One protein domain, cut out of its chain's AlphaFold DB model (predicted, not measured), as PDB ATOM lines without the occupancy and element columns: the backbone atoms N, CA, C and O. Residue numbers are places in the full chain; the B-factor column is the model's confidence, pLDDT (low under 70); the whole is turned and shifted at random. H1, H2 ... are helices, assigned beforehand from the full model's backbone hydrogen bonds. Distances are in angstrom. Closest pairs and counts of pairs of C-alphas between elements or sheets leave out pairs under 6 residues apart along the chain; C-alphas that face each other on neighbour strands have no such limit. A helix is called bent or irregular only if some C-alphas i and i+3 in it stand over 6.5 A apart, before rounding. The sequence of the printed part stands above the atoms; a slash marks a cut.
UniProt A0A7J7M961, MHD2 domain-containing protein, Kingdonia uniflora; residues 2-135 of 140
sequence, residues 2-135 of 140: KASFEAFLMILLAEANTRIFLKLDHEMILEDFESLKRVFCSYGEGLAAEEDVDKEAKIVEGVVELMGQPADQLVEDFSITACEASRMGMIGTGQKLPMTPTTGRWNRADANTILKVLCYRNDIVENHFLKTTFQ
ATOM      1  N   LYS A   2      38.921  41.518 -58.161       92.88
ATOM      2  CA  LYS A   2      37.448  41.718 -58.151       92.88
ATOM      3  C   LYS A   2      36.630  40.432 -58.295       92.88
ATOM      4  O   LYS A   2      35.787  40.152 -57.458       92.88
ATOM      5  N   ALA A   3      36.965  39.596 -59.277       94.25
ATOM      6  CA  ALA A   3      36.307  38.301 -59.467       94.25
ATOM      7  C   ALA A   3      36.445  37.361 -58.251       94.25
ATOM      8  O   ALA A   3      35.545  36.581 -57.970       94.25
ATOM      9  N   SER A   4      37.556  37.437 -57.511       95.56
ATOM     10  CA  SER A   4      37.764  36.665 -56.278       95.56
ATOM     11  C   SER A   4      36.856  37.163 -55.150       95.56
ATOM     12  O   SER A   4      36.297  36.351 -54.424       95.56
ATOM     13  N   PHE A   5      36.667  38.480 -55.033       96.25
ATOM     14  CA  PHE A   5      35.743  39.089 -54.068       96.25
ATOM     15  C   PHE A   5      34.280  38.794 -54.427       96.25
ATOM     16  O   PHE A   5      33.489  38.427 -53.564       96.25
ATOM     17  N   GLU A   6      33.925  38.865 -55.710       94.81
ATOM     18  CA  GLU A   6      32.605  38.455 -56.197       94.81
ATOM     19  C   GLU A   6      32.344  36.967 -55.936       94.81
ATOM     20  O   GLU A   6      31.269  36.613 -55.460       94.81
ATOM     21  N   ALA A   7      33.325  36.094 -56.189       95.00
ATOM     22  CA  ALA A   7      33.210  34.667 -55.900       95.00
ATOM     23  C   ALA A   7      33.032  34.395 -54.400       95.00
ATOM     24  O   ALA A   7      32.197  33.574 -54.027       95.00
ATOM     25  N   PHE A   8      33.759  35.118 -53.541       95.81
ATOM     26  CA  PHE A   8      33.582  35.053 -52.091       95.81
ATOM     27  C   PHE A   8      32.141  35.405 -51.685       95.81
ATOM     28  O   PHE A   8      31.490  34.650 -50.968       95.81
ATOM     29  N   LEU A   9      31.588  36.493 -52.232       95.06
ATOM     30  CA  LEU A   9      30.197  36.886 -51.989       95.06
ATOM     31  C   LEU A   9      29.178  35.888 -52.552       95.06
ATOM     32  O   LEU A   9      28.143  35.657 -51.933       95.06
ATOM     33  N   MET A  10      29.462  35.264 -53.696       92.38
ATOM     34  CA  MET A  10      28.608  34.216 -54.262       92.38
ATOM     35  C   MET A  10      28.531  32.983 -53.357       92.38
ATOM     36  O   MET A  10      27.451  32.413 -53.213       92.38
ATOM     37  N   ILE A  11      29.639  32.604 -52.713       92.25
ATOM     38  CA  ILE A  11      29.669  31.509 -51.731       92.25
ATOM     39  C   ILE A  11      28.787  31.852 -50.522       92.25
ATOM     40  O   ILE A  11      28.026  31.003 -50.063       92.25
ATOM     41  N   LEU A  12      28.838  33.098 -50.039       92.75
ATOM     42  CA  LEU A  12      28.038  33.537 -48.890       92.75
ATOM     43  C   LEU A  12      26.543  33.703 -49.208       92.75
ATOM     44  O   LEU A  12      25.698  33.364 -48.384       92.75
ATOM     45  N   LEU A  13      26.208  34.259 -50.379       91.62
ATOM     46  CA  LEU A  13      24.878  34.824 -50.659       91.62
ATOM     47  C   LEU A  13      24.144  34.200 -51.854       91.62
ATOM     48  O   LEU A  13      23.058  34.666 -52.217       91.62
ATOM     49  N   ALA A  14      24.721  33.213 -52.538       84.69
ATOM     50  CA  ALA A  14      24.123  32.651 -53.749       84.69
ATOM     51  C   ALA A  14      24.310  31.135 -53.923       84.69
ATOM     52  O   ALA A  14      23.752  30.577 -54.872       84.69
ATOM     53  N   GLU A  15      25.048  30.455 -53.040       74.62
ATOM     54  CA  GLU A  15      25.259  29.010 -53.139       74.62
ATOM     55  C   GLU A  15      24.070  28.227 -52.552       74.62
ATOM     56  O   GLU A  15      23.654  28.423 -51.411       74.62
ATOM     57  N   ALA A  16      23.481  27.330 -53.345       57.38
ATOM     58  CA  ALA A  16      22.277  26.600 -52.961       57.38
ATOM     59  C   ALA A  16      22.571  25.491 -51.934       57.38
ATOM     60  O   ALA A  16      23.116  24.455 -52.295       57.38
ATOM     61  N   ASN A  17      22.115  25.673 -50.688       62.47
ATOM     62  CA  ASN A  17      21.947  24.676 -49.607       62.47
ATOM     63  C   ASN A  17      23.150  23.765 -49.245       62.47
ATOM     64  O   ASN A  17      22.993  22.905 -48.380       62.47
ATOM     65  N   THR A  18      24.319  23.892 -49.875       69.62
ATOM     66  CA  THR A  18      25.515  23.073 -49.594       69.62
ATOM     67  C   THR A  18      26.283  23.580 -48.381       69.62
ATOM     68  O   THR A  18      26.890  22.788 -47.662       69.62
ATOM     69  N   ARG A  19      26.237  24.892 -48.140       78.00
ATOM     70  CA  ARG A  19      26.864  25.564 -47.002       78.00
ATOM     71  C   ARG A  19      25.798  26.224 -46.148       78.00
ATOM     72  O   ARG A  19      24.836  26.790 -46.663       78.00
ATOM     73  N   ILE A  20      25.971  26.109 -44.841       84.56
ATOM     74  CA  ILE A  20      25.068  26.664 -43.841       84.56
ATOM     75  C   ILE A  20      25.920  27.574 -42.972       84.56
ATOM     76  O   ILE A  20      26.791  27.076 -42.267       84.56
ATOM     77  N   PHE A  21      25.672  28.879 -43.042       92.19
ATOM     78  CA  PHE A  21      26.359  29.858 -42.207       92.19
ATOM     79  C   PHE A  21      25.505  30.210 -40.993       92.19
ATOM     80  O   PHE A  21      24.293  30.405 -41.099       92.19
ATOM     81  N   LEU A  22      26.142  30.310 -39.839       94.31
ATOM     82  CA  LEU A  22      25.585  30.802 -38.590       94.31
ATOM     83  C   LEU A  22      26.172  32.181 -38.288       94.31
ATOM     84  O   LEU A  22      27.253  32.529 -38.752       94.31
ATOM     85  N   LYS A  23      25.509  32.950 -37.419       95.81
ATOM     86  CA  LYS A  23      26.085  34.198 -36.890       95.81
ATOM     87  C   LYS A  23      27.464  33.970 -36.243       95.81
ATOM     88  O   LYS A  23      28.336  34.823 -36.340       95.81
ATOM     89  N   LEU A  24      27.655  32.821 -35.588       95.81
ATOM     90  CA  LEU A  24      28.920  32.454 -34.937       95.81
ATOM     91  C   LEU A  24      30.075  32.260 -35.928       95.81
ATOM     92  O   LEU A  24      31.225  32.399 -35.532       95.81
ATOM     93  N   ASP A  25      29.783  32.004 -37.205       96.31
ATOM     94  CA  ASP A  25      30.811  31.834 -38.236       96.31
ATOM     95  C   ASP A  25      31.377  33.182 -38.718       96.31
ATOM     96  O   ASP A  25      32.321  33.205 -39.503       96.31
ATOM     97  N   HIS A  26      30.820  34.313 -38.262       97.50
ATOM     98  CA  HIS A  26      31.220  35.651 -38.699       97.50
ATOM     99  C   HIS A  26      32.719  35.925 -38.522       97.50
ATOM    100  O   HIS A  26      33.337  36.441 -39.448       97.50
ATOM    101  N   GLU A  27      33.305  35.562 -37.377       97.88
ATOM    102  CA  GLU A  27      34.734  35.799 -37.118       97.88
ATOM    103  C   GLU A  27      35.619  35.047 -38.121       97.88
ATOM    104  O   GLU A  27      36.540  35.628 -38.687       97.88
ATOM    105  N   MET A  28      35.278  33.789 -38.420       97.62
ATOM    106  CA  MET A  28      35.984  32.982 -39.419       97.62
ATOM    107  C   MET A  28      35.821  33.563 -40.832       97.62
ATOM    108  O   MET A  28      36.790  33.664 -41.575       97.62
ATOM    109  N   ILE A  29      34.608  33.989 -41.203       97.56
ATOM    110  CA  ILE A  29      34.341  34.622 -42.507       97.56
ATOM    111  C   ILE A  29      35.153  35.919 -42.658       97.56
ATOM    112  O   ILE A  29      35.678  36.196 -43.739       97.56
ATOM    113  N   LEU A  30      35.247  36.718 -41.592       98.19
ATOM    114  CA  LEU A  30      36.034  37.947 -41.569       98.19
ATOM    115  C   LEU A  30      37.525  37.649 -41.750       98.19
ATOM    116  O   LEU A  30      38.151  38.246 -42.622       98.19
ATOM    117  N   GLU A  31      38.069  36.694 -40.997       98.25
ATOM    118  CA  GLU A  31      39.474  36.282 -41.105       98.25
ATOM    119  C   GLU A  31      39.817  35.739 -42.505       98.25
ATOM    120  O   GLU A  31      40.846  36.103 -43.088       98.25
ATOM    121  N   ASP A  32      38.938  34.915 -43.084       97.75
ATOM    122  CA  ASP A  32      39.089  34.389 -44.444       97.75
ATOM    123  C   ASP A  32      39.119  35.524 -45.475       97.75
ATOM    124  O   ASP A  32      39.954  35.533 -46.393       97.75
ATOM    125  N   PHE A  33      38.235  36.515 -45.324       98.00
ATOM    126  CA  PHE A  33      38.209  37.668 -46.213       98.00
ATOM    127  C   PHE A  33      39.446  38.560 -46.046       98.00
ATOM    128  O   PHE A  33      40.049  38.961 -47.044       98.00
ATOM    129  N   GLU A  34      39.873  38.842 -44.814       96.75
ATOM    130  CA  GLU A  34      41.091  39.612 -44.536       96.75
ATOM    131  C   GLU A  34      42.335  38.929 -45.113       96.75
ATOM    132  O   GLU A  34      43.207  39.586 -45.693       96.75
ATOM    133  N   SER A  35      42.397  37.601 -45.017       95.62
ATOM    134  CA  SER A  35      43.454  36.792 -45.623       95.62
ATOM    135  C   SER A  35      43.445  36.921 -47.147       95.62
ATOM    136  O   SER A  35      44.489  37.187 -47.750       95.62
ATOM    137  N   LEU A  36      42.271  36.821 -47.780       95.00
ATOM    138  CA  LEU A  36      42.113  37.017 -49.223       95.00
ATOM    139  C   LEU A  36      42.506  38.437 -49.661       95.00
ATOM    140  O   LEU A  36      43.191  38.598 -50.672       95.00
ATOM    141  N   LYS A  37      42.104  39.465 -48.905       94.75
ATOM    142  CA  LYS A  37      42.467  40.869 -49.149       94.75
ATOM    143  C   LYS A  37      43.985  41.049 -49.095       94.75
ATOM    144  O   LYS A  37      44.573  41.603 -50.025       94.75
ATOM    145  N   ARG A  38      44.634  40.497 -48.062       91.81
ATOM    146  CA  ARG A  38      46.087  40.584 -47.859       91.81
ATOM    147  C   ARG A  38      46.883  39.999 -49.023       91.81
ATOM    148  O   ARG A  38      47.883  40.601 -49.404       91.81
ATOM    149  N   VAL A  39      46.427  38.901 -49.634       91.06
ATOM    150  CA  VAL A  39      47.081  38.303 -50.820       91.06
ATOM    151  C   VAL A  39      47.265  39.323 -51.949       91.06
ATOM    152  O   VAL A  39      48.289  39.298 -52.630       91.06
ATOM    153  N   PHE A  40      46.318  40.245 -52.135       90.00
ATOM    154  CA  PHE A  40      46.420  41.280 -53.166       90.00
ATOM    155  C   PHE A  40      47.301  42.471 -52.753       90.00
ATOM    156  O   PHE A  40      47.872  43.112 -53.635       90.00
ATOM    157  N   CYS A  41      47.474  42.711 -51.449       84.56
ATOM    158  CA  CYS A  41      48.303  43.791 -50.903       84.56
ATOM    159  C   CYS A  41      49.786  43.408 -50.707       84.56
ATOM    160  O   CYS A  41      50.650  44.268 -50.836       84.56
ATOM    161  N   SER A  42      50.114  42.152 -50.366       73.75
ATOM    162  CA  SER A  42      51.405  41.821 -49.725       73.75
ATOM    163  C   SER A  42      52.450  41.075 -50.572       73.75
ATOM    164  O   SER A  42      53.524  40.780 -50.053       73.75
ATOM    165  N   TYR A  43      52.197  40.741 -51.844       58.56
ATOM    166  CA  TYR A  43      53.186  40.029 -52.674       58.56
ATOM    167  C   TYR A  43      53.982  40.976 -53.588       58.56
ATOM    168  O   TYR A  43      53.529  41.328 -54.673       58.56
ATOM    169  N   GLY A  44      55.190  41.347 -53.137       54.09
ATOM    170  CA  GLY A  44      56.351  41.792 -53.934       54.09
ATOM    171  C   GLY A  44      56.288  43.166 -54.610       54.09
ATOM    172  O   GLY A  44      57.237  43.929 -54.490       54.09
ATOM    173  N   GLU A  45      55.179  43.484 -55.273       63.34
ATOM    174  CA  GLU A  45      54.894  44.754 -55.968       63.34
ATOM    175  C   GLU A  45      53.399  45.143 -55.879       63.34
ATOM    176  O   GLU A  45      52.983  46.130 -56.476       63.34
ATOM    177  N   GLY A  46      52.588  44.394 -55.115       59.41
ATOM    178  CA  GLY A  46      51.129  44.535 -55.087       59.41
ATOM    179  C   GLY A  46      50.503  43.975 -56.369       59.41
ATOM    180  O   GLY A  46      50.810  44.405 -57.475       59.41
ATOM    181  N   LEU A  47      49.596  42.999 -56.257       69.50
ATOM    182  CA  LEU A  47      48.876  42.488 -57.440       69.50
ATOM    183  C   LEU A  47      47.904  43.538 -58.013       69.50
ATOM    184  O   LEU A  47      47.425  43.397 -59.138       69.50
ATOM    185  N   ALA A  48      47.584  44.559 -57.216       75.75
ATOM    186  CA  ALA A  48      46.799  45.732 -57.564       75.75
ATOM    187  C   ALA A  48      47.221  46.914 -56.674       75.75
ATOM    188  O   ALA A  48      47.824  46.711 -55.619       75.75
ATOM    189  N   ALA A  49      46.868  48.137 -57.081       85.38
ATOM    190  CA  ALA A  49      47.023  49.312 -56.230       85.38
ATOM    191  C   ALA A  49      46.181  49.151 -54.955       85.38
ATOM    192  O   ALA A  49      45.022  48.736 -55.021       85.38
ATOM    193  N   GLU A  50      46.753  49.483 -53.798       86.25
ATOM    194  CA  GLU A  50      46.096  49.324 -52.493       86.25
ATOM    195  C   GLU A  50      44.741  50.046 -52.439       86.25
ATOM    196  O   GLU A  50      43.751  49.478 -51.983       86.25
ATOM    197  N   GLU A  51      44.660  51.243 -53.026       89.38
ATOM    198  CA  GLU A  51      43.420  52.020 -53.133       89.38
ATOM    199  C   GLU A  51      42.301  51.290 -53.896       89.38
ATOM    200  O   GLU A  51      41.130  51.359 -53.510       89.38
ATOM    201  N   ASP A  52      42.648  50.550 -54.953       90.88
ATOM    202  CA  ASP A  52      41.693  49.764 -55.730       90.88
ATOM    203  C   ASP A  52      41.250  48.525 -54.950       90.88
ATOM    204  O   ASP A  52      40.076  48.152 -55.001       90.88
ATOM    205  N   VAL A  53      42.167  47.893 -54.209       93.25
ATOM    206  CA  VAL A  53      41.842  46.758 -53.333       93.25
ATOM    207  C   VAL A  53      40.878  47.195 -52.239       93.25
ATOM    208  O   VAL A  53      39.832  46.570 -52.083       93.25
ATOM    209  N   ASP A  54      41.171  48.284 -51.531       93.69
ATOM    210  CA  ASP A  54      40.317  48.804 -50.461       93.69
ATOM    211  C   ASP A  54      38.942  49.230 -50.967       93.69
ATOM    212  O   ASP A  54      37.921  48.964 -50.331       93.69
ATOM    213  N   LYS A  55      38.886  49.876 -52.134       94.69
ATOM    214  CA  LYS A  55      37.618  50.288 -52.738       94.69
ATOM    215  C   LYS A  55      36.702  49.099 -53.011       94.69
ATOM    216  O   LYS A  55      35.509  49.180 -52.723       94.69
ATOM    217  N   GLU A  56      37.237  48.027 -53.582       95.00
ATOM    218  CA  GLU A  56      36.458  46.827 -53.894       95.00
ATOM    219  C   GLU A  56      36.181  45.995 -52.631       95.00
ATOM    220  O   GLU A  56      35.106  45.407 -52.506       95.00
ATOM    221  N   ALA A  57      37.101  46.000 -51.660       96.62
ATOM    222  CA  ALA A  57      36.951  45.294 -50.392       96.62
ATOM    223  C   ALA A  57      35.788  45.832 -49.554       96.62
ATOM    224  O   ALA A  57      35.051  45.032 -48.990       96.62
ATOM    225  N   LYS A  58      35.543  47.150 -49.554       97.25
ATOM    226  CA  LYS A  58      34.439  47.784 -48.803       97.25
ATOM    227  C   LYS A  58      33.068  47.157 -49.048       97.25
ATOM    228  O   LYS A  58      32.231  47.124 -48.149       97.25
ATOM    229  N   ILE A  59      32.814  46.679 -50.269       96.75
ATOM    230  CA  ILE A  59      31.551  46.006 -50.597       96.75
ATOM    231  C   ILE A  59      31.457  44.678 -49.845       96.75
ATOM    232  O   ILE A  59      30.411  44.364 -49.277       96.75
ATOM    233  N   VAL A  60      32.548  43.912 -49.836       97.94
ATOM    234  CA  VAL A  60      32.614  42.618 -49.158       97.94
ATOM    235  C   VAL A  60      32.592  42.797 -47.647       97.94
ATOM    236  O   VAL A  60      31.792  42.141 -46.994       97.94
ATOM    237  N   GLU A  61      33.383  43.728 -47.110       98.25
ATOM    238  CA  GLU A  61      33.412  44.086 -45.686       98.25
ATOM    239  C   GLU A  61      32.001  44.420 -45.190       98.25
ATOM    240  O   GLU A  61      31.539  43.840 -44.212       98.25
ATOM    241  N   GLY A  62      31.254  45.246 -45.932       97.94
ATOM    242  CA  GLY A  62      29.872  45.566 -45.586       97.94
ATOM    243  C   GLY A  62      28.936  44.352 -45.566       97.94
ATOM    244  O   GLY A  62      28.046  44.288 -44.726       97.94
ATOM    245  N   VAL A  63      29.111  43.372 -46.460       97.44
ATOM    246  CA  VAL A  63      28.329  42.122 -46.418       97.44
ATOM    247  C   VAL A  63      28.762  41.236 -45.251       97.44
ATOM    248  O   VAL A  63      27.912  40.663 -44.575       97.44
ATOM    249  N   VAL A  64      30.065  41.119 -45.000       98.12
ATOM    250  CA  VAL A  64      30.608  40.339 -43.881       98.12
ATOM    251  C   VAL A  64      30.111  40.900 -42.547       98.12
ATOM    252  O   VAL A  64      29.734  40.120 -41.675       98.12
ATOM    253  N   GLU A  65      30.006  42.223 -42.404       98.12
ATOM    254  CA  GLU A  65      29.376  42.874 -41.248       98.12
ATOM    255  C   GLU A  65      27.920  42.419 -41.047       98.12
ATOM    256  O   GLU A  65      27.548  42.062 -39.928       98.12
ATOM    257  N   LEU A  66      27.110  42.354 -42.116       97.88
ATOM    258  CA  LEU A  66      25.735  41.838 -42.032       97.88
ATOM    259  C   LEU A  66      25.707  40.393 -41.506       97.88
ATOM    260  O   LEU A  66      24.844  40.046 -40.703       97.88
ATOM    261  N   MET A  67      26.673  39.549 -41.891       97.06
ATOM    262  CA  MET A  67      26.747  38.159 -41.409       97.06
ATOM    263  C   MET A  67      26.896  38.068 -39.881       97.06
ATOM    264  O   MET A  67      26.411  37.104 -39.285       97.06
ATOM    265  N   GLY A  68      27.509  39.074 -39.246       96.94
ATOM    266  CA  GLY A  68      27.709  39.154 -37.794       96.94
ATOM    267  C   GLY A  68      26.580  39.836 -37.015       96.94
ATOM    268  O   GLY A  68      26.540  39.740 -35.784       96.94
ATOM    269  N   GLN A  69      25.640  40.503 -37.690       98.00
ATOM    270  CA  GLN A  69      24.585  41.267 -37.018       98.00
ATOM    271  C   GLN A  69      23.585  40.368 -36.264       98.00
ATOM    272  O   GLN A  69      23.315  39.234 -36.674       98.00
ATOM    273  N   PRO A  70      22.993  40.844 -35.156       97.50
ATOM    274  CA  PRO A  70      21.845  40.191 -34.531       97.50
ATOM    275  C   PRO A  70      20.676  39.999 -35.515       97.50
ATOM    276  O   PRO A  70      20.458  40.819 -36.404       97.50
ATOM    277  N   ALA A  71      19.946  38.889 -35.383       96.38
ATOM    278  CA  ALA A  71      18.860  38.534 -36.301       96.38
ATOM    279  C   ALA A  71      17.684  39.524 -36.257       96.38
ATOM    280  O   ALA A  71      17.093  39.836 -37.286       96.38
ATOM    281  N   ASP A  72      17.363  40.036 -35.073       95.50
ATOM    282  CA  ASP A  72      16.376  41.093 -34.858       95.50
ATOM    283  C   ASP A  72      16.765  42.389 -35.577       95.50
ATOM    284  O   ASP A  72      15.939  42.941 -36.304       95.50
ATOM    285  N   GLN A  73      18.032  42.803 -35.471       96.44
ATOM    286  CA  GLN A  73      18.542  43.976 -36.186       96.44
ATOM    287  C   GLN A  73      18.457  43.801 -37.709       96.44
ATOM    288  O   GLN A  73      17.976  44.692 -38.398       96.44
ATOM    289  N   LEU A  74      18.861  42.646 -38.254       96.44
ATOM    290  CA  LEU A  74      18.785  42.395 -39.702       96.44
ATOM    291  C   LEU A  74      17.349  42.411 -40.233       96.44
ATOM    292  O   LEU A  74      17.097  42.879 -41.344       96.44
ATOM    293  N   VAL A  75      16.404  41.877 -39.456       95.75
ATOM    294  CA  VAL A  75      14.979  41.895 -39.807       95.75
ATOM    295  C   VAL A  75      14.437  43.325 -39.808       95.75
ATOM    296  O   VAL A  75      13.671  43.681 -40.710       95.75
ATOM    297  N   GLU A  76      14.825  44.142 -38.830       94.50
ATOM    298  CA  GLU A  76      14.470  45.561 -38.777       94.50
ATOM    299  C   GLU A  76      15.067  46.328 -39.965       94.50
ATOM    300  O   GLU A  76      14.314  46.949 -40.721       94.50
ATOM    301  N   ASP A  77      16.377  46.202 -40.194       94.75
ATOM    302  CA  ASP A  77      17.101  46.850 -41.292       94.75
ATOM    303  C   ASP A  77      16.471  46.484 -42.647       94.75
ATOM    304  O   ASP A  77      16.142  47.363 -43.448       94.75
ATOM    305  N   PHE A  78      16.196  45.193 -42.884       94.06
ATOM    306  CA  PHE A  78      15.505  44.750 -44.094       94.06
ATOM    307  C   PHE A  78      14.121  45.386 -44.230       94.06
ATOM    308  O   PHE A  78      13.753  45.836 -45.316       94.06
ATOM    309  N   SER A  79      13.342  45.419 -43.147       91.12
ATOM    310  CA  SER A  79      11.980  45.957 -43.168       91.12
ATOM    311  C   SER A  79      11.973  47.443 -43.530       91.12
ATOM    312  O   SER A  79      11.154  47.858 -44.351       91.12
ATOM    313  N   ILE A  80      12.909  48.225 -42.984       89.94
ATOM    314  CA  ILE A  80      13.082  49.648 -43.302       89.94
ATOM    315  C   ILE A  80      13.446  49.809 -44.781       89.94
ATOM    316  O   ILE A  80      12.701  50.437 -45.539       89.94
ATOM    317  N   THR A  81      14.536  49.180 -45.229       89.62
ATOM    318  CA  THR A  81      15.046  49.378 -46.593       89.62
ATOM    319  C   THR A  81      14.086  48.841 -47.660       89.62
ATOM    320  O   THR A  81      13.948  49.427 -48.734       89.62
ATOM    321  N   ALA A  82      13.368  47.747 -47.395       87.88
ATOM    322  CA  ALA A  82      12.375  47.212 -48.326       87.88
ATOM    323  C   ALA A  82      11.116  48.098 -48.430       87.88
ATOM    324  O   ALA A  82      10.547  48.232 -49.521       87.88
ATOM    325  N   CYS A  83      10.690  48.751 -47.340       83.94
ATOM    326  CA  CYS A  83       9.625  49.760 -47.397       83.94
ATOM    327  C   CYS A  83      10.059  50.959 -48.252       83.94
ATOM    328  O   CYS A  83       9.358  51.332 -49.197       83.94
ATOM    329  N   GLU A  84      11.255  51.496 -47.998       82.38
ATOM    330  CA  GLU A  84      11.825  52.611 -48.764       82.38
ATOM    331  C   GLU A  84      11.944  52.281 -50.260       82.38
ATOM    332  O   GLU A  84      11.473  53.043 -51.110       82.38
ATOM    333  N   ALA A  85      12.486  51.104 -50.592       78.12
ATOM    334  CA  ALA A  85      12.659  50.650 -51.971       78.12
ATOM    335  C   ALA A  85      11.329  50.492 -52.728       78.12
ATOM    336  O   ALA A  85      11.281  50.634 -53.952       78.12
ATOM    337  N   SER A  86      10.234  50.219 -52.015       70.62
ATOM    338  CA  SER A  86       8.912  50.018 -52.612       70.62
ATOM    339  C   SER A  86       8.052  51.277 -52.706       70.62
ATOM    340  O   SER A  86       6.970  51.221 -53.296       70.62
ATOM    341  N   ARG A  87       8.519  52.420 -52.172       65.88
ATOM    342  CA  ARG A  87       7.716  53.645 -51.972       65.88
ATOM    343  C   ARG A  87       6.409  53.386 -51.205       65.88
ATOM    344  O   ARG A  87       5.446  54.138 -51.353       65.88
ATOM    345  N   MET A  88       6.366  52.322 -50.406       59.50
ATOM    346  CA  MET A  88       5.265  52.027 -49.498       59.50
ATOM    347  C   MET A  88       5.614  52.637 -48.133       59.50
ATOM    348  O   MET A  88       6.734  52.471 -47.656       59.50
ATOM    349  N   GLY A  89       4.688  53.378 -47.514       55.19
ATOM    350  CA  GLY A  89       4.883  53.899 -46.150       55.19
ATOM    351  C   GLY A  89       5.067  52.775 -45.119       55.19
ATOM    352  O   GLY A  89       4.796  51.620 -45.440       55.19
ATOM    353  N   MET A  90       5.514  53.110 -43.894       52.38
ATOM    354  CA  MET A  90       5.801  52.136 -42.823       52.38
ATOM    355  C   MET A  90       4.711  51.063 -42.712       52.38
ATOM    356  O   MET A  90       3.548  51.357 -42.426       52.38
ATOM    357  N   ILE A  91       5.108  49.815 -42.948       54.31
ATOM    358  CA  ILE A  91       4.207  48.670 -43.017       54.31
ATOM    359  C   ILE A  91       4.005  48.111 -41.601       54.31
ATOM    360  O   ILE A  91       4.962  47.804 -40.896       54.31
ATOM    361  N   GLY A  92       2.745  47.989 -41.172       50.75
ATOM    362  CA  GLY A  92       2.380  47.361 -39.898       50.75
ATOM    363  C   GLY A  92       2.525  45.834 -39.917       50.75
ATOM    364  O   GLY A  92       2.607  45.203 -40.972       50.75
ATOM    365  N   THR A  93       2.504  45.216 -38.735       48.34
ATOM    366  CA  THR A  93       2.601  43.758 -38.564       48.34
ATOM    367  C   THR A  93       1.530  43.024 -39.385       48.34
ATOM    368  O   THR A  93       0.340  43.138 -39.092       48.34
ATOM    369  N   GLY A  94       1.945  42.257 -40.401       52.69
ATOM    370  CA  GLY A  94       1.068  41.382 -41.195       52.69
ATOM    371  C   GLY A  94       0.763  41.833 -42.630       52.69
ATOM    372  O   GLY A  94       0.049  41.124 -43.340       52.69
ATOM    373  N   GLN A  95       1.297  42.967 -43.091       57.09
ATOM    374  CA  GLN A  95       1.189  43.386 -44.495       57.09
ATOM    375  C   GLN A  95       2.413  42.949 -45.324       57.09
ATOM    376  O   GLN A  95       3.531  42.871 -44.824       57.09
ATOM    377  N   LYS A  96       2.177  42.611 -46.601       65.62
ATOM    378  CA  LYS A  96       3.175  42.024 -47.510       65.62
ATOM    379  C   LYS A  96       4.306  43.017 -47.798       65.62
ATOM    380  O   LYS A  96       4.093  43.964 -48.553       65.62
ATOM    381  N   LEU A  97       5.505  42.753 -47.277       75.00
ATOM    382  CA  LEU A  97       6.719  43.352 -47.827       75.00
ATOM    383  C   LEU A  97       6.887  42.854 -49.270       75.00
ATOM    384  O   LEU A  97       6.787  41.647 -49.520       75.00
ATOM    385  N   PRO A  98       7.076  43.753 -50.246       74.06
ATOM    386  CA  PRO A  98       7.272  43.342 -51.623       74.06
ATOM    387  C   PRO A  98       8.617  42.634 -51.774       74.06
ATOM    388  O   PRO A  98       9.589  42.947 -51.089       74.06
ATOM    389  N   MET A  99       8.678  41.688 -52.711       76.31
ATOM    390  CA  MET A  99       9.958  41.120 -53.122       76.31
ATOM    391  C   MET A  99      10.809  42.228 -53.740       76.31
ATOM    392  O   MET A  99      10.382  42.906 -54.677       76.31
ATOM    393  N   THR A 100      12.013  42.405 -53.213       74.69
ATOM    394  CA  THR A 100      12.967  43.392 -53.711       74.69
ATOM    395  C   THR A 100      13.528  42.919 -55.053       74.69
ATOM    396  O   THR A 100      13.910  41.749 -55.164       74.69
ATOM    397  N   PRO A 101      13.598  43.777 -56.086       77.00
ATOM    398  CA  PRO A 101      14.232  43.403 -57.342       77.00
ATOM    399  C   PRO A 101      15.717  43.100 -57.115       77.00
ATOM    400  O   PRO A 101      16.375  43.731 -56.288       77.00
ATOM    401  N   THR A 102      16.269  42.156 -57.876       76.69
ATOM    402  CA  THR A 102      17.714  41.910 -57.868       76.69
ATOM    403  C   THR A 102      18.425  43.096 -58.510       76.69
ATOM    404  O   THR A 102      18.270  43.340 -59.705       76.69
ATOM    405  N   THR A 103      19.222  43.815 -57.729       77.06
ATOM    406  CA  THR A 103      19.967  45.007 -58.170       77.06
ATOM    407  C   THR A 103      21.239  44.672 -58.953       77.06
ATOM    408  O   THR A 103      21.861  45.557 -59.538       77.06
ATOM    409  N   GLY A 104      21.637  43.393 -58.985       79.94
ATOM    410  CA  GLY A 104      22.843  42.919 -59.673       79.94
ATOM    411  C   GLY A 104      24.150  43.397 -59.035       79.94
ATOM    412  O   GLY A 104      25.212  43.221 -59.624       79.94
ATOM    413  N   ARG A 105      24.079  44.021 -57.852       85.62
ATOM    414  CA  ARG A 105      25.220  44.512 -57.080       85.62
ATOM    415  C   ARG A 105      24.988  44.239 -55.604       85.62
ATOM    416  O   ARG A 105      23.867  44.364 -55.124       85.62
ATOM    417  N   TRP A 106      26.060  43.916 -54.896       93.44
ATOM    418  CA  TRP A 106      26.031  43.760 -53.449       93.44
ATOM    419  C   TRP A 106      26.244  45.109 -52.767       93.44
ATOM    420  O   TRP A 106      27.094  45.894 -53.192       93.44
ATOM    421  N   ASN A 107      25.455  45.396 -51.735       92.62
ATOM    422  CA  ASN A 107      25.604  46.587 -50.902       92.62
ATOM    423  C   ASN A 107      24.935  46.351 -49.543       92.62
ATOM    424  O   ASN A 107      23.785  45.929 -49.494       92.62
ATOM    425  N   ARG A 108      25.615  46.667 -48.437       95.00
ATOM    426  CA  ARG A 108      25.059  46.482 -47.085       95.00
ATOM    427  C   ARG A 108      23.744  47.225 -46.819       95.00
ATOM    428  O   ARG A 108      22.968  46.789 -45.986       95.00
ATOM    429  N   ALA A 109      23.501  48.333 -47.518       92.69
ATOM    430  CA  ALA A 109      22.285  49.139 -47.415       92.69
ATOM    431  C   ALA A 109      21.246  48.801 -48.499       92.69
ATOM    432  O   ALA A 109      20.265  49.520 -48.657       92.69
ATOM    433  N   ASP A 110      21.468  47.754 -49.299       92.19
ATOM    434  CA  ASP A 110      20.520  47.295 -50.310       92.19
ATOM    435  C   ASP A 110      19.624  46.185 -49.747       92.19
ATOM    436  O   ASP A 110      20.103  45.151 -49.277       92.19
ATOM    437  N   ALA A 111      18.307  46.365 -49.859       92.75
ATOM    438  CA  ALA A 111      17.333  45.430 -49.305       92.75
ATOM    439  C   ALA A 111      17.464  44.015 -49.897       92.75
ATOM    440  O   ALA A 111      17.262  43.032 -49.187       92.75
ATOM    441  N   ASN A 112      17.842  43.888 -51.175       92.44
ATOM    442  CA  ASN A 112      18.054  42.580 -51.792       92.44
ATOM    443  C   ASN A 112      19.304  41.878 -51.227       92.44
ATOM    444  O   ASN A 112      19.281  40.663 -51.047       92.44
ATOM    445  N   THR A 113      20.366  42.613 -50.895       95.06
ATOM    446  CA  THR A 113      21.549  42.060 -50.216       95.06
ATOM    447  C   THR A 113      21.194  41.551 -48.817       95.06
ATOM    448  O   THR A 113      21.501  40.403 -48.495       95.06
ATOM    449  N   ILE A 114      20.471  42.343 -48.017       95.50
ATOM    450  CA  ILE A 114      20.035  41.932 -46.670       95.50
ATOM    451  C   ILE A 114      19.092  40.722 -46.751       95.50
ATOM    452  O   ILE A 114      19.263  39.750 -46.018       95.50
ATOM    453  N   LEU A 115      18.151  40.710 -47.705       93.56
ATOM    454  CA  LEU A 115      17.274  39.559 -47.946       93.56
ATOM    455  C   LEU A 115      18.072  38.283 -48.236       93.56
ATOM    456  O   LEU A 115      17.683  37.206 -47.791       93.56
ATOM    457  N   LYS A 116      19.183  38.384 -48.974       93.50
ATOM    458  CA  LYS A 116      20.049  37.234 -49.256       93.50
ATOM    459  C   LYS A 116      20.741  36.750 -47.986       93.50
ATOM    460  O   LYS A 116      20.714  35.549 -47.748       93.50
ATOM    461  N   VAL A 117      21.249  37.645 -47.139       95.00
ATOM    462  CA  VAL A 117      21.803  37.266 -45.826       95.00
ATOM    463  C   VAL A 117      20.763  36.497 -45.006       95.00
ATOM    464  O   VAL A 117      21.036  35.366 -44.616       95.00
ATOM    465  N   LEU A 118      19.540  37.027 -44.864       94.25
ATOM    466  CA  LEU A 118      18.436  36.351 -44.162       94.25
ATOM    467  C   LEU A 118      18.113  34.963 -44.750       94.25
ATOM    468  O   LEU A 118      17.698  34.056 -44.034       94.25
ATOM    469  N   CYS A 119      18.239  34.794 -46.071       91.44
ATOM    470  CA  CYS A 119      17.939  33.529 -46.746       91.44
ATOM    471  C   CYS A 119      19.024  32.460 -46.560       91.44
ATOM    472  O   CYS A 119      18.697  31.272 -46.562       91.44
ATOM    473  N   TYR A 120      20.293  32.870 -46.492       90.69
ATOM    474  CA  TYR A 120      21.446  31.962 -46.493       90.69
ATOM    475  C   TYR A 120      22.079  31.774 -45.113       90.69
ATOM    476  O   TYR A 120      22.814  30.804 -44.906       90.69
ATOM    477  N   ARG A 121      21.753  32.639 -44.151       92.44
ATOM    478  CA  ARG A 121      22.091  32.444 -42.748       92.44
ATOM    479  C   ARG A 121      21.040  31.573 -42.065       92.44
ATOM    480  O   ARG A 121      19.835  31.722 -42.254       92.44
ATOM    481  N   ASN A 122      21.499  30.603 -41.287       91.25
ATOM    482  CA  ASN A 122      20.633  29.667 -40.590       91.25
ATOM    483  C   ASN A 122      20.309  30.174 -39.188       91.25
ATOM    484  O   ASN A 122      20.934  29.783 -38.203       91.25
ATOM    485  N   ASP A 123      19.300  31.033 -39.121       94.69
ATOM    486  CA  ASP A 123      18.767  31.569 -37.876       94.69
ATOM    487  C   ASP A 123      17.254  31.310 -37.761       94.69
ATOM    488  O   ASP A 123      16.492  31.373 -38.733       94.69
ATOM    489  N   ILE A 124      16.795  30.980 -36.551       93.38
ATOM    490  CA  ILE A 124      15.390  30.645 -36.292       93.38
ATOM    491  C   ILE A 124      14.460  31.861 -36.402       93.38
ATOM    492  O   ILE A 124      13.327  31.710 -36.867       93.38
ATOM    493  N   VAL A 125      14.926  33.046 -36.000       95.12
ATOM    494  CA  VAL A 125      14.180  34.309 -36.030       95.12
ATOM    495  C   VAL A 125      14.033  34.768 -37.475       95.12
ATOM    496  O   VAL A 125      12.920  35.059 -37.913       95.12
ATOM    497  N   GLU A 126      15.120  34.730 -38.244       93.75
ATOM    498  CA  GLU A 126      15.128  35.088 -39.669       93.75
ATOM    499  C   GLU A 126      14.224  34.157 -40.477       93.75
ATOM    500  O   GLU A 126      13.371  34.606 -41.240       93.75
ATOM    501  N   ASN A 127      14.327  32.846 -40.249       91.88
ATOM    502  CA  ASN A 127      13.484  31.854 -40.911       91.88
ATOM    503  C   ASN A 127      11.995  32.038 -40.564       91.88
ATOM    504  O   ASN A 127      11.129  31.924 -41.436       91.88
ATOM    505  N   HIS A 128      11.681  32.325 -39.297       92.44
ATOM    506  CA  HIS A 128      10.314  32.631 -38.875       92.44
ATOM    507  C   HIS A 128       9.786  33.897 -39.560       92.44
ATOM    508  O   HIS A 128       8.667  33.888 -40.087       92.44
ATOM    509  N   PHE A 129      10.593  34.960 -39.600       92.94
ATOM    510  CA  PHE A 129      10.273  36.194 -40.307       92.94
ATOM    511  C   PHE A 129      10.013  35.930 -41.795       92.94
ATOM    512  O   PHE A 129       8.920  36.219 -42.274       92.94
ATOM    513  N   LEU A 130      10.943  35.292 -42.512       91.56
ATOM    514  CA  LEU A 130      10.814  35.006 -43.945       91.56
ATOM    515  C   LEU A 130       9.551  34.197 -44.267       91.56
ATOM    516  O   LEU A 130       8.810  34.533 -45.192       91.56
ATOM    517  N   LYS A 131       9.266  33.146 -43.485       90.31
ATOM    518  CA  LYS A 131       8.061  32.321 -43.659       90.31
ATOM    519  C   LYS A 131       6.778  33.115 -43.455       90.31
ATOM    520  O   LYS A 131       5.827  32.919 -44.208       90.31
ATOM    521  N   THR A 132       6.752  33.992 -42.456       89.81
ATOM    522  CA  THR A 132       5.566  34.782 -42.105       89.81
ATOM    523  C   THR A 132       5.341  35.910 -43.111       89.81
ATOM    524  O   THR A 132       4.246  36.047 -43.654       89.81
ATOM    525  N   THR A 133       6.393  36.666 -43.417       88.44
ATOM    526  CA  THR A 133       6.371  37.834 -44.305       88.44
ATOM    527  C   THR A 133       6.048  37.456 -45.748       88.44
ATOM    528  O   THR A 133       5.217  38.106 -46.386       88.44
ATOM    529  N   PHE A 134       6.647  36.374 -46.259       87.19
ATOM    530  CA  PHE A 134       6.488  35.950 -47.656       87.19
ATOM    531  C   PHE A 134       5.547  34.754 -47.843       87.19
ATOM    532  O   PHE A 134       5.402  34.265 -48.962       87.19
ATOM    533  N   GLN A 135       4.888  34.288 -46.774       85.94
ATOM    534  CA  GLN A 135       3.946  33.156 -46.794       85.94
ATOM    535  C   GLN A 135       4.535  31.907 -47.471       85.94
ATOM    536  O   GLN A 135       3.872  31.217 -48.249       85.94
TER     537      GLN A 135
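What this domain is: This is residues 2 to 135 of the 140 residues of the protein "MHD2 domain-containing protein" of Kingdonia uniflora (UniProt A0A7J7M961). Two groups of three helices stand end to end along one long axis: H1, H2 and H3 side by side in a bundle, and H4, H5 and H6 at steeper angles to one another, with H5 in the middle where the groups meet. A long link, residues 87 to 110, loops from H4 back to H5, and the turn at Gly 44 between H2 and H3 makes the opposite end of the long axis. The printed part has 134 residues, with six named helices, H1 to H6 in that order, and no named strand; its class is all helix. It is compact, with a radius of gyration of the C-alphas of 16.2 A, yet elongated in outline, spanning 57 by 29 by 23 A.

Where its parts are: H1, residues 2 to 13, begins with C-alpha 2 at (37.448, 41.718, -58.151) and is 16.2 A long. H2, residues 23 to 42, is 29.4 A long and irregular: C-alphas 24 and 27 are 7.1 A apart. H3, residues 50 to 68, is 25.6 A long, with a kink of 37 degrees near residue 57. H4, residues 71 to 86, measures 22.3 A. H5, residues 111 to 120, measures 14.4 A, and H6, residues 124 to 134, measures 15.4 A and ends with C-alpha 134 at (6.488, 35.950, -47.656).

How they stand to each other: H1, H2 and H3 form an up and down bundle, each running against the one before it. H1 and H2 are close but not clearly touching, with the closest C-alphas, of Phe 8 and Phe 33, 7.9 A apart. H2 and H3, a helical hairpin, touch at a shallow tilt of 7 degrees, closest at the C-alphas of His 26 and Gly 68, 5.0 A. H3 touches H1 with residues 56 to 63 alone, closest at Lys 2 and Glu 56, C-alphas 6.7 A apart. H5 is the hub, touching H1, H3, H4 and H6. H1 touches it with residues 12 to 13 alone, closest at the C-alphas of Leu 13 and Lys 116, 5.6 A. H4 and H5, also a helical hairpin, touch at a tilt of 37 degrees, only just steep, closest at the C-alphas of Thr 81 and Ala 111, 5.3 A. H6 touches H5 at a steep tilt of 54 degrees, closest at the C-alphas of Leu 118 and Glu 126, 5.7 A. H2 and H6 are apart. Every O i to N i+4 pair is within hydrogen-bond range in H1, H4, H5 and H6; H2 has 13 of 16 and H3 13 of 15.

The domain as a whole: The C-alphas farthest apart, of Gly 44 and Gly 94, are 56.7 A apart. The printed part has no cut, and the link from H4 to H5, 24 residues, is long. The mean pLDDT of the printed part is 87.0; residues 16 to 18, 43 to 47 and 87 to 96 are under 70.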